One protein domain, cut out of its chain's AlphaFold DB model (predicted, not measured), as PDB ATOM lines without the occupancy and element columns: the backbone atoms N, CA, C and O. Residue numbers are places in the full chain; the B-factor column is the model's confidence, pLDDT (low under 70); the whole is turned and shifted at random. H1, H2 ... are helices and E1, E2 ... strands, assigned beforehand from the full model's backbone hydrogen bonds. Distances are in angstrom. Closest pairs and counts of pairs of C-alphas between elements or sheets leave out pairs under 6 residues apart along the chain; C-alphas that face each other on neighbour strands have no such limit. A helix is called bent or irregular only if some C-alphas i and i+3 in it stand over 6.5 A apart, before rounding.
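This is residues 14 to 90 of the 156 residues of the protein "PhnA protein" of Caminibacter mediatlanticus TB-2 (UniProt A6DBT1). One helix, H3, runs through the middle of a small rounded body, with the shorter helices H2, H4 and H5 packed round it and a small two-stranded hairpin, E1 and E2, beside its first residues. H1 lies on the other side of H3 from H5, close to H3 and near H2. The printed part has 77 residues with two named strands and then five named helices, in the order E1, E2, H1, H2, H3, H4, H5; the sheet E1 - E2 is antiparallel, and the class is mostly helix. The whole is compact, with a radius of gyration of the C-alphas of 11.5 A and spans of 30 by 29 by 20 A.

The printed part begins with strand E1, residues 14 to 17, with C-alpha 14 at (-7.633, 105.492, 144.609). Strand E2, residues 22 to 26, is 13.0 A long. H1, residues 28 to 36, measures 12.0 A, and H2, residues 43 to 50, measures 12.4 A. H2 is irregular, but only just: C-alphas 43 and 46 are 6.7 A apart. H3, residues 56 to 68, is the longest helix at 18.5 A and begins with C-alpha 56 at (-2.636, 106.086, 158.762). H4 is residues 72 to 75. H5, residues 82 to 88, measures 9.8 A and ends with C-alpha 88 at (3.262, 98.392, 158.024).

H3 is the hub and touches three helices. H5 touches it at a steep tilt of 53 degrees, the same way; their closest C-alphas, those of Val 60 and Ala 88, are 4.9 A apart. H2 and H3 form a helical hairpin and touch at a steep tilt of 44 degrees, opposite ways, with the C-alphas of Leu 47 and Thr 62 closest at 6.0 A. H4 touches H3 with residues 63 to 67 of H3 alone, the C-alphas of Tyr 63 and Ile 75 closest at 6.4 A. H1 and H3 are close but not clearly touching, with the C-alphas of Ile 34 and Leu 65 closest at 7.9 A. H1 and H2 are near each other, with 5 pairs of C-alphas within 10 A. E1 and E2 form a hairpin, antiparallel at 130 degrees between directions; N 15 and O 24 at 2.7 A and N 17 and O 22 at 2.9 A are within hydrogen-bond range. The closest C-alphas of E2 and H3, those of Glu 22 and Ala 57, are 6.2 A apart. H2 and H5 are apart. In H1, H3 and H5 every O i to N i+4 pair is within hydrogen-bond range; in H2 1 of 4 is, beside 4 of 5 O i to N i+3 pairs, and H4 is too short for an O i to N i+4 pair.

The two C-alphas farthest apart, those of Glu 28 and Asn 82, are 30.5 A apart. The printed part has no cut and no long link; those from H1 to H2 and from H4 to H5 are short but not tight. The mean pLDDT of the printed part is 92.7, and no printed residue is under 70.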
ATOM      1  N   ALA A  14      -7.642 106.134 143.303       96.00
ATOM      2  CA  ALA A  14      -7.633 105.492 144.609       96.00
ATOM      3  C   ALA A  14      -6.749 104.234 144.581       96.00
ATOM      4  O   ALA A  14      -6.910 103.358 143.733       96.00
ATOM      5  N   TYR A  15      -5.845 104.134 145.546       94.88
ATOM      6  CA  TYR A  15      -4.940 103.018 145.754       94.88
ATOM      7  C   TYR A  15      -5.205 102.406 147.123       94.88
ATOM      8  O   TYR A  15      -5.132 103.089 148.147       94.88
ATOM      9  N   ARG A  16      -5.515 101.108 147.137       93.81
ATOM     10  CA  ARG A  16      -5.751 100.364 148.370       93.81
ATOM     11  C   ARG A  16      -4.424 100.010 149.030       93.81
ATOM     12  O   ARG A  16      -3.575  99.366 148.416       93.81
ATOM     13  N   VAL A  17      -4.275 100.360 150.299       92.12
ATOM     14  CA  VAL A  17      -3.126  99.952 151.106       92.12
ATOM     15  C   VAL A  17      -3.490  98.632 151.783       92.12
ATOM     16  O   VAL A  17      -4.304  98.571 152.692       92.12
ATOM     17  N   GLU A  18      -2.935  97.529 151.294       86.00
ATOM     18  CA  GLU A  18      -3.227  96.202 151.844       86.00
ATOM     19  C   GLU A  18      -2.554  95.960 153.205       86.00
ATOM     20  O   GLU A  18      -1.569  96.628 153.513       86.00
ATOM     21  N   PRO A  19      -3.023  94.990 154.016       83.62
ATOM     22  CA  PRO A  19      -4.248  94.197 153.853       83.62
ATOM     23  C   PRO A  19      -5.545  94.904 154.269       83.62
ATOM     24  O   PRO A  19      -6.617  94.423 153.890       83.62
ATOM     25  N   LYS A  20      -5.484  96.017 155.016       87.19
ATOM     26  CA  LYS A  20      -6.689  96.759 155.417       87.19
ATOM     27  C   LYS A  20      -7.443  97.289 154.181       87.19
ATOM     28  O   LYS A  20      -6.916  97.354 153.069       87.19
ATOM     29  N   ASP A  21      -8.725  97.596 154.349       87.88
ATOM     30  CA  ASP A  21      -9.552  98.205 153.296       87.88
ATOM     31  C   ASP A  21      -9.506  99.734 153.410       87.88
ATOM     32  O   ASP A  21     -10.520 100.407 153.574       87.88
ATOM     33  N   GLU A  22      -8.285 100.272 153.401       93.31
ATOM     34  CA  GLU A  22      -8.015 101.706 153.461       93.31
ATOM     35  C   GLU A  22      -7.382 102.184 152.156       93.31
ATOM     36  O   GLU A  22      -6.609 101.466 151.516       93.31
ATOM     37  N   TYR A  23      -7.718 103.410 151.760       94.94
ATOM     38  CA  TYR A  23      -7.383 103.953 150.449       94.94
ATOM     39  C   TYR A  23      -6.683 105.300 150.572       94.94
ATOM     40  O   TYR A  23      -7.060 106.151 151.379       94.94
ATOM     41  N   ILE A  24      -5.703 105.509 149.702       96.56
ATOM     42  CA  ILE A  24      -5.054 106.799 149.467       96.56
ATOM     43  C   ILE A  24      -5.189 107.167 147.990       96.56
ATOM     44  O   ILE A  24      -5.524 106.324 147.164       96.56
ATOM     45  N   ASN A  25      -4.906 108.407 147.633       97.62
ATOM     46  CA  ASN A  25      -4.891 108.861 146.252       97.62
ATOM     47  C   ASN A  25      -3.457 108.855 145.733       97.62
ATOM     48  O   ASN A  25      -2.591 109.504 146.318       97.62
ATOM     49  N   LEU A  26      -3.196 108.173 144.622       97.38
ATOM     50  CA  LEU A  26      -1.883 108.167 143.983       97.38
ATOM     51  C   LEU A  26      -1.977 108.710 142.567       97.38
ATOM     52  O   LEU A  26      -2.882 108.348 141.820       97.38
ATOM     53  N   CYS A  27      -1.016 109.553 142.185       97.06
ATOM     54  CA  CYS A  27      -0.805 109.862 140.777       97.06
ATOM     55  C   CYS A  27      -0.262 108.631 140.042       97.06
ATOM     56  O   CYS A  27       0.338 107.731 140.642       97.06
ATOM     57  N   GLU A  28      -0.418 108.631 138.722       95.56
ATOM     58  CA  GLU A  28       0.041 107.547 137.851       95.56
ATOM     59  C   GLU A  28       1.517 107.177 138.070       95.56
ATOM     60  O   GLU A  28       1.847 105.993 138.133       95.56
ATOM     61  N   LEU A  29       2.398 108.166 138.253       95.25
ATOM     62  CA  LEU A  29       3.828 107.924 138.454       95.25
ATOM     63  C   LEU A  29       4.112 107.166 139.758       95.25
ATOM     64  O   LEU A  29       4.811 106.152 139.723       95.25
ATOM     65  N   CYS A  30       3.551 107.617 140.887       95.75
ATOM     66  CA  CYS A  30       3.733 106.939 142.173       95.75
ATOM     67  C   CYS A  30       3.196 105.508 142.104       95.75
ATOM     68  O   CYS A  30       3.903 104.575 142.479       95.75
ATOM     69  N   ARG A  31       1.977 105.326 141.577       94.94
ATOM     70  CA  ARG A  31       1.356 104.002 141.436       94.94
ATOM     71  C   ARG A  31       2.239 103.051 140.626       94.94
ATOM     72  O   ARG A  31       2.565 101.969 141.107       94.94
ATOM     73  N   ASN A  32       2.684 103.475 139.443       93.44
ATOM     74  CA  ASN A  32       3.481 102.630 138.553       93.44
ATOM     75  C   ASN A  32       4.817 102.213 139.192       93.44
ATOM     76  O   ASN A  32       5.242 101.065 139.046       93.44
ATOM     77  N   GLN A  33       5.482 103.111 139.924       94.06
ATOM     78  CA  GLN A  33       6.729 102.767 140.615       94.06
ATOM     79  C   GLN A  33       6.495 101.806 141.788       94.06
ATOM     80  O   GLN A  33       7.238 100.838 141.943       94.06
ATOM     81  N   ILE A  34       5.430 102.007 142.570       92.62
ATOM     82  CA  ILE A  34       5.073 101.130 143.697       92.62
ATOM     83  C   ILE A  34       4.738  99.715 143.208       92.62
ATOM     84  O   ILE A  34       5.220  98.736 143.783       92.62
ATOM     85  N   GLU A  35       3.946  99.598 142.141       88.62
ATOM     86  CA  GLU A  35       3.510  98.309 141.587       88.62
ATOM     87  C   GLU A  35       4.629  97.560 140.854       88.62
ATOM     88  O   GLU A  35       4.691  96.325 140.911       88.62
ATOM     89  N   SER A  36       5.514  98.290 140.167       86.88
ATOM     90  CA  SER A  36       6.671  97.701 139.482       86.88
ATOM     91  C   SER A  36       7.818  97.360 140.432       86.88
ATOM     92  O   SER A  36       8.600  96.461 140.134       86.88
ATOM     93  N   GLY A  37       7.917  98.055 141.568       84.62
ATOM     94  CA  GLY A  37       9.036  97.949 142.504       84.62
ATOM     95  C   GLY A  37      10.304  98.681 142.053       84.62
ATOM     96  O   GLY A  37      11.279  98.694 142.797       84.62
ATOM     97  N   ASN A  38      10.293  99.312 140.875       88.38
ATOM     98  CA  ASN A  38      11.394 100.138 140.386       88.38
ATOM     99  C   ASN A  38      11.213 101.565 140.911       88.38
ATOM    100  O   ASN A  38      10.598 102.407 140.254       88.38
ATOM    101  N   LEU A  39      11.696 101.801 142.129       90.25
ATOM    102  CA  LEU A  39      11.545 103.077 142.825       90.25
ATOM    103  C   LEU A  39      12.652 104.052 142.400       90.25
ATOM    104  O   LEU A  39      13.836 103.748 142.532       90.25
ATOM    105  N   ASP A  40      12.265 105.226 141.910       90.31
ATOM    106  CA  ASP A  40      13.171 106.336 141.624       90.31
ATOM    107  C   ASP A  40      13.416 107.149 142.902       90.31
ATOM    108  O   ASP A  40      12.500 107.762 143.460       90.31
ATOM    109  N   GLU A  41      14.664 107.166 143.367       86.50
ATOM    110  CA  GLU A  41      15.041 107.832 144.620       86.50
ATOM    111  C   GLU A  41      14.749 109.337 144.608       86.50
ATOM    112  O   GLU A  41      14.393 109.899 145.644       86.50
ATOM    113  N   ASN A  42      14.864 109.996 143.450       89.81
ATOM    114  CA  ASN A  42      14.615 111.434 143.337       89.81
ATOM    115  C   ASN A  42      13.124 111.748 143.484       89.81
ATOM    116  O   ASN A  42      12.747 112.661 144.217       89.81
ATOM    117  N   HIS A  43      12.262 110.974 142.826       90.56
ATOM    118  CA  HIS A  43      10.819 111.126 142.928       90.56
ATOM    119  C   HIS A  43      10.318 110.872 144.355       90.56
ATOM    120  O   HIS A  43       9.486 111.628 144.865       90.56
ATOM    121  N   PHE A  44      10.851 109.849 145.027       90.25
ATOM    122  CA  PHE A  44      10.441 109.478 146.383       90.25
ATOM    123  C   PHE A  44      11.056 110.332 147.500       90.25
ATOM    124  O   PHE A  44      10.798 110.070 148.672       90.25
ATOM    125  N   GLN A  45      11.749 111.432 147.185       91.25
ATOM    126  CA  GLN A  45      12.065 112.454 148.194       91.25
ATOM    127  C   GLN A  45      10.800 113.052 148.836       91.25
ATOM    128  O   GLN A  45      10.845 113.469 149.990       91.25
ATOM    129  N   CYS A  46       9.656 113.013 148.138       91.69
ATOM    130  CA  CYS A  46       8.352 113.403 148.689       91.69
ATOM    131  C   CYS A  46       7.919 112.598 149.931       91.69
ATOM    132  O   CYS A  46       7.049 113.037 150.689       91.69
ATOM    133  N   LEU A  47       8.535 111.439 150.189       93.88
ATOM    134  CA  LEU A  47       8.266 110.645 151.388       93.88
ATOM    135  C   LEU A  47       8.693 111.356 152.681       93.88
ATOM    136  O   LEU A  47       8.076 111.104 153.712       93.88
ATOM    137  N   ASN A  48       9.665 112.278 152.613       92.69
ATOM    138  CA  ASN A  48      10.085 113.114 153.749       92.69
ATOM    139  C   ASN A  48       8.932 113.954 154.313       92.69
ATOM    140  O   ASN A  48       8.903 114.233 155.508       92.69
ATOM    141  N   ASP A  49       7.997 114.356 153.451       91.69
ATOM    142  CA  ASP A  49       6.816 115.124 153.843       91.69
ATOM    143  C   ASP A  49       5.647 114.180 154.158       91.69
ATOM    144  O   ASP A  49       4.943 114.348 155.154       91.69
ATOM    145  N   SER A  50       5.472 113.134 153.341       93.00
ATOM    146  CA  SER A  50       4.369 112.169 153.472       93.00
ATOM    147  C   SER A  50       4.385 111.405 154.797       93.00
ATOM    148  O   SER A  50       3.328 111.019 155.299       93.00
ATOM    149  N   MET A  51       5.572 111.189 155.376       93.88
ATOM    150  CA  MET A  51       5.744 110.472 156.644       93.88
ATOM    151  C   MET A  51       5.031 111.149 157.827       93.88
ATOM    152  O   MET A  51       4.728 110.482 158.812       93.88
ATOM    153  N   TRP A  52       4.720 112.444 157.710       94.12
ATOM    154  CA  TRP A  52       4.019 113.240 158.725       94.12
ATOM    155  C   TRP A  52       2.511 113.361 158.473       94.12
ATOM    156  O   TRP A  52       1.836 114.153 159.123       94.12
ATOM    157  N   SER A  53       1.968 112.619 157.506       94.50
ATOM    158  CA  SER A  53       0.545 112.666 157.171       94.50
ATOM    159  C   SER A  53      -0.334 112.196 158.330       94.50
ATOM    160  O   SER A  53      -0.062 111.173 158.945       94.50
ATOM    161  N   GLU A  54      -1.459 112.871 158.560       92.75
ATOM    162  CA  GLU A  54      -2.486 112.452 159.533       92.75
ATOM    163  C   GLU A  54      -3.231 111.169 159.111       92.75
ATOM    164  O   GLU A  54      -3.972 110.579 159.894       92.75
ATOM    165  N   LYS A  55      -3.071 110.722 157.858       94.88
ATOM    166  CA  LYS A  55      -3.710 109.502 157.346       94.88
ATOM    167  C   LYS A  55      -2.833 108.282 157.631       94.88
ATOM    168  O   LYS A  55      -1.779 108.130 157.008       94.88
ATOM    169  N   SER A  56      -3.321 107.351 158.449       95.56
ATOM    170  CA  SER A  56      -2.636 106.086 158.762       95.56
ATOM    171  C   SER A  56      -2.219 105.303 157.515       95.56
ATOM    172  O   SER A  56      -1.071 104.883 157.407       95.56
ATOM    173  N   ALA A  57      -3.093 105.193 156.509       95.62
ATOM    174  CA  ALA A  57      -2.763 104.538 155.241       95.62
ATOM    175  C   ALA A  57      -1.570 105.172 154.499       95.62
ATOM    176  O   ALA A  57      -0.779 104.457 153.879       95.62
ATOM    177  N   VAL A  58      -1.413 106.501 154.578       96.50
ATOM    178  CA  VAL A  58      -0.265 107.206 153.984       96.50
ATOM    179  C   VAL A  58       0.995 106.883 154.774       96.50
ATOM    180  O   VAL A  58       1.961 106.421 154.177       96.50
ATOM    181  N   LYS A  59       0.961 107.022 156.106       96.25
ATOM    182  CA  LYS A  59       2.086 106.674 156.987       96.25
ATOM    183  C   LYS A  59       2.571 105.239 156.760       96.25
ATOM    184  O   LYS A  59       3.763 105.013 156.563       96.25
ATOM    185  N   VAL A  60       1.650 104.279 156.718       95.62
ATOM    186  CA  VAL A  60       1.956 102.857 156.514       95.62
ATOM    187  C   VAL A  60       2.593 102.595 155.152       95.62
ATOM    188  O   VAL A  60       3.580 101.858 155.057       95.62
ATOM    189  N   LEU A  61       2.068 103.199 154.083       95.25
ATOM    190  CA  LEU A  61       2.670 103.040 152.764       95.25
ATOM    191  C   LEU A  61       4.041 103.727 152.685       95.25
ATOM    192  O   LEU A  61       4.979 103.134 152.152       95.25
ATOM    193  N   THR A  62       4.177 104.930 153.247       96.44
ATOM    194  CA  THR A  62       5.446 105.661 153.322       96.44
ATOM    195  C   THR A  62       6.508 104.849 154.048       96.44
ATOM    196  O   THR A  62       7.593 104.670 153.501       96.44
ATOM    197  N   TYR A  63       6.182 104.268 155.205       96.19
ATOM    198  CA  TYR A  63       7.082 103.385 155.946       96.19
ATOM    199  C   TYR A  63       7.597 102.232 155.073       96.19
ATOM    200  O   TYR A  63       8.803 102.018 154.952       96.19
ATOM    201  N   ARG A  64       6.690 101.517 154.393       94.06
ATOM    202  CA  ARG A  64       7.052 100.383 153.525       94.06
ATOM    203  C   ARG A  64       7.952 100.799 152.364       94.06
ATOM    204  O   ARG A  64       8.850 100.047 151.987       94.06
ATOM    205  N   LEU A  65       7.722 101.976 151.786       94.31
ATOM    206  CA  LEU A  65       8.551 102.502 150.701       94.31
ATOM    207  C   LEU A  65       9.929 102.936 151.200       94.31
ATOM    208  O   LEU A  65      10.924 102.580 150.575       94.31
ATOM    209  N   LEU A  66      10.005 103.611 152.349       95.00
ATOM    210  CA  LEU A  66      11.275 103.956 152.991       95.00
ATOM    211  C   LEU A  66      12.083 102.702 153.343       95.00
ATOM    212  O   LEU A  66      13.288 102.666 153.091       95.00
ATOM    213  N   LYS A  67      11.420 101.644 153.832       93.62
ATOM    214  CA  LYS A  67      12.051 100.351 154.140       93.62
ATOM    215  C   LYS A  67      12.642  99.718 152.878       93.62
ATOM    216  O   LYS A  67      13.800  99.310 152.887       93.62
ATOM    217  N   LYS A  68      11.894  99.714 151.765       91.19
ATOM    218  CA  LYS A  68      12.376  99.237 150.451       91.19
ATOM    219  C   LYS A  68      13.529 100.070 149.885       91.19
ATOM    220  O   LYS A  68      14.399  99.513 149.227       91.19
ATOM    221  N   LEU A  69      13.535 101.378 150.139       92.31
ATOM    222  CA  LEU A  69      14.598 102.305 149.735       92.31
ATOM    223  C   LEU A  69      15.812 102.285 150.686       92.31
ATOM    224  O   LEU A  69      16.777 103.006 150.448       92.31
ATOM    225  N   GLY A  70      15.776 101.507 151.775       92.12
ATOM    226  CA  GLY A  70      16.862 101.445 152.758       92.12
ATOM    227  C   GLY A  70      17.042 102.724 153.586       92.12
ATOM    228  O   GLY A  70      18.120 102.957 154.129       92.12
ATOM    229  N   ARG A  71      16.005 103.563 153.697       93.00
ATOM    230  CA  ARG A  71      16.025 104.866 154.388       93.00
ATOM    231  C   ARG A  71      15.633 104.743 155.859       93.00
ATOM    232  O   ARG A  71      14.651 105.332 156.309       93.00
ATOM    233  N   GLY A  72      16.390 103.928 156.595       91.62
ATOM    234  CA  GLY A  72      16.165 103.685 158.026       91.62
ATOM    235  C   GLY A  72      16.239 104.958 158.875       91.62
ATOM    236  O   GLY A  72      15.469 105.111 159.812       91.62
ATOM    237  N   ASP A  73      17.074 105.914 158.466       93.62
ATOM    238  CA  ASP A  73      17.209 107.236 159.084       93.62
ATOM    239  C   ASP A  73      15.875 107.990 159.183       93.62
ATOM    240  O   ASP A  73      15.581 108.617 160.198       93.62
ATOM    241  N   LEU A  74      15.057 107.913 158.133       93.88
ATOM    242  CA  LEU A  74      13.742 108.545 158.102       93.88
ATOM    243  C   LEU A  74      12.713 107.737 158.891       93.88
ATOM    244  O   LEU A  74      11.874 108.319 159.570       93.88
ATOM    245  N   ILE A  75      12.796 106.407 158.828       94.56
ATOM    246  CA  ILE A  75      11.904 105.508 159.568       94.56
ATOM    247  C   ILE A  75      12.023 105.740 161.075       94.56
ATOM    248  O   ILE A  75      11.001 105.834 161.747       94.56
ATOM    249  N   ASP A  76      13.242 105.908 161.591       93.06
ATOM    250  CA  ASP A  76      13.496 106.136 163.019       93.06
ATOM    251  C   ASP A  76      12.850 107.432 163.542       93.06
ATOM    252  O   ASP A  76      12.590 107.567 164.738       93.06
ATOM    253  N   MET A  77      12.580 108.392 162.652       93.62
ATOM    254  CA  MET A  77      11.884 109.636 162.982       93.62
ATOM    255  C   MET A  77      10.357 109.522 162.854       93.62
ATOM    256  O   MET A  77       9.645 110.390 163.360       93.62
ATOM    257  N   MET A  78       9.836 108.484 162.189       93.81
ATOM    258  CA  MET A  78       8.394 108.284 162.050       93.81
ATOM    259  C   MET A  78       7.767 107.911 163.385       93.81
ATOM    260  O   MET A  78       8.229 107.015 164.087       93.81
ATOM    261  N   TYR A  79       6.632 108.539 163.684       91.50
ATOM    262  CA  TYR A  79       5.755 108.077 164.746       91.50
ATOM    263  C   TYR A  79       4.609 107.259 164.149       91.50
ATOM    264  O   TYR A  79       3.753 107.797 163.439       91.50
ATOM    265  N   LEU A  80       4.622 105.958 164.438       93.56
ATOM    266  CA  LEU A  80       3.560 105.020 164.098       93.56
ATOM    267  C   LEU A  80       2.932 104.489 165.381       93.56
ATOM    268  O   LEU A  80       3.635 104.031 166.285       93.56
ATOM    269  N   GLU A  81       1.607 104.515 165.432       94.06
ATOM    270  CA  GLU A  81       0.857 103.810 166.466       94.06
ATOM    271  C   GLU A  81       1.072 102.293 166.346       94.06
ATOM    272  O   GLU A  81       1.469 101.774 165.299       94.06
ATOM    273  N   ASN A  82       0.796 101.544 167.417       91.94
ATOM    274  CA  ASN A  82       1.043 100.096 167.440       91.94
ATOM    275  C   ASN A  82       0.314  99.341 166.316       91.94
ATOM    276  O   ASN A  82       0.849  98.380 165.763       91.94
ATOM    277  N   ASP A  83      -0.910  99.753 165.984       92.56
ATOM    278  CA  ASP A  83      -1.691  99.132 164.920       92.56
ATOM    279  C   ASP A  83      -1.224  99.570 163.521       92.56
ATOM    280  O   ASP A  83      -1.286  98.768 162.588       92.56
ATOM    281  N   GLU A  84      -0.723 100.800 163.377       94.69
ATOM    282  CA  GLU A  84      -0.079 101.295 162.157       94.69
ATOM    283  C   GLU A  84       1.229 100.546 161.889       94.69
ATOM    284  O   GLU A  84       1.440 100.064 160.777       94.69
ATOM    285  N   LEU A  85       2.083 100.377 162.903       93.31
ATOM    286  CA  LEU A  85       3.346  99.648 162.781       93.31
ATOM    287  C   LEU A  85       3.109  98.170 162.464       93.31
ATOM    288  O   LEU A  85       3.724  97.639 161.541       93.31
ATOM    289  N   ALA A  86       2.186  97.516 163.177       91.25
ATOM    290  CA  ALA A  86       1.818  96.129 162.896       91.25
ATOM    291  C   ALA A  86       1.296  95.966 161.464       91.25
ATOM    292  O   ALA A  86       1.620  94.995 160.788       91.25
ATOM    293  N   TRP A  87       0.520  96.936 160.979       92.88
ATOM    294  CA  TRP A  87       0.056  96.948 159.601       92.88
ATOM    295  C   TRP A  87       1.201  97.193 158.607       92.88
ATOM    296  O   TRP A  87       1.245  96.547 157.560       92.88
ATOM    297  N   ALA A  88       2.139  98.087 158.905       91.62
ATOM    298  CA  ALA A  88       3.262  98.392 158.024       91.62
ATOM    299  C   ALA A  88       4.242  97.221 157.876       91.62
ATOM    300  O   ALA A  88       4.678  96.941 156.756       91.62
ATOM    301  N   GLU A  89       4.508  96.515 158.971       89.38
ATOM    302  CA  GLU A  89       5.356  95.318 159.035       89.38
ATOM    303  C   GLU A  89       4.665  94.039 158.554       89.38
ATOM    304  O   GLU A  89       5.318  93.005 158.420       89.38
ATOM    305  N   ASP A  90       3.364  94.092 158.259       83.25
ATOM    306  CA  ASP A  90       2.658  92.970 157.651       83.25
ATOM    307  C   ASP A  90       3.124  92.785 156.197       83.25
ATOM    308  O   ASP A  90       2.590  93.372 155.243       83.25
TER     309      ASP A  90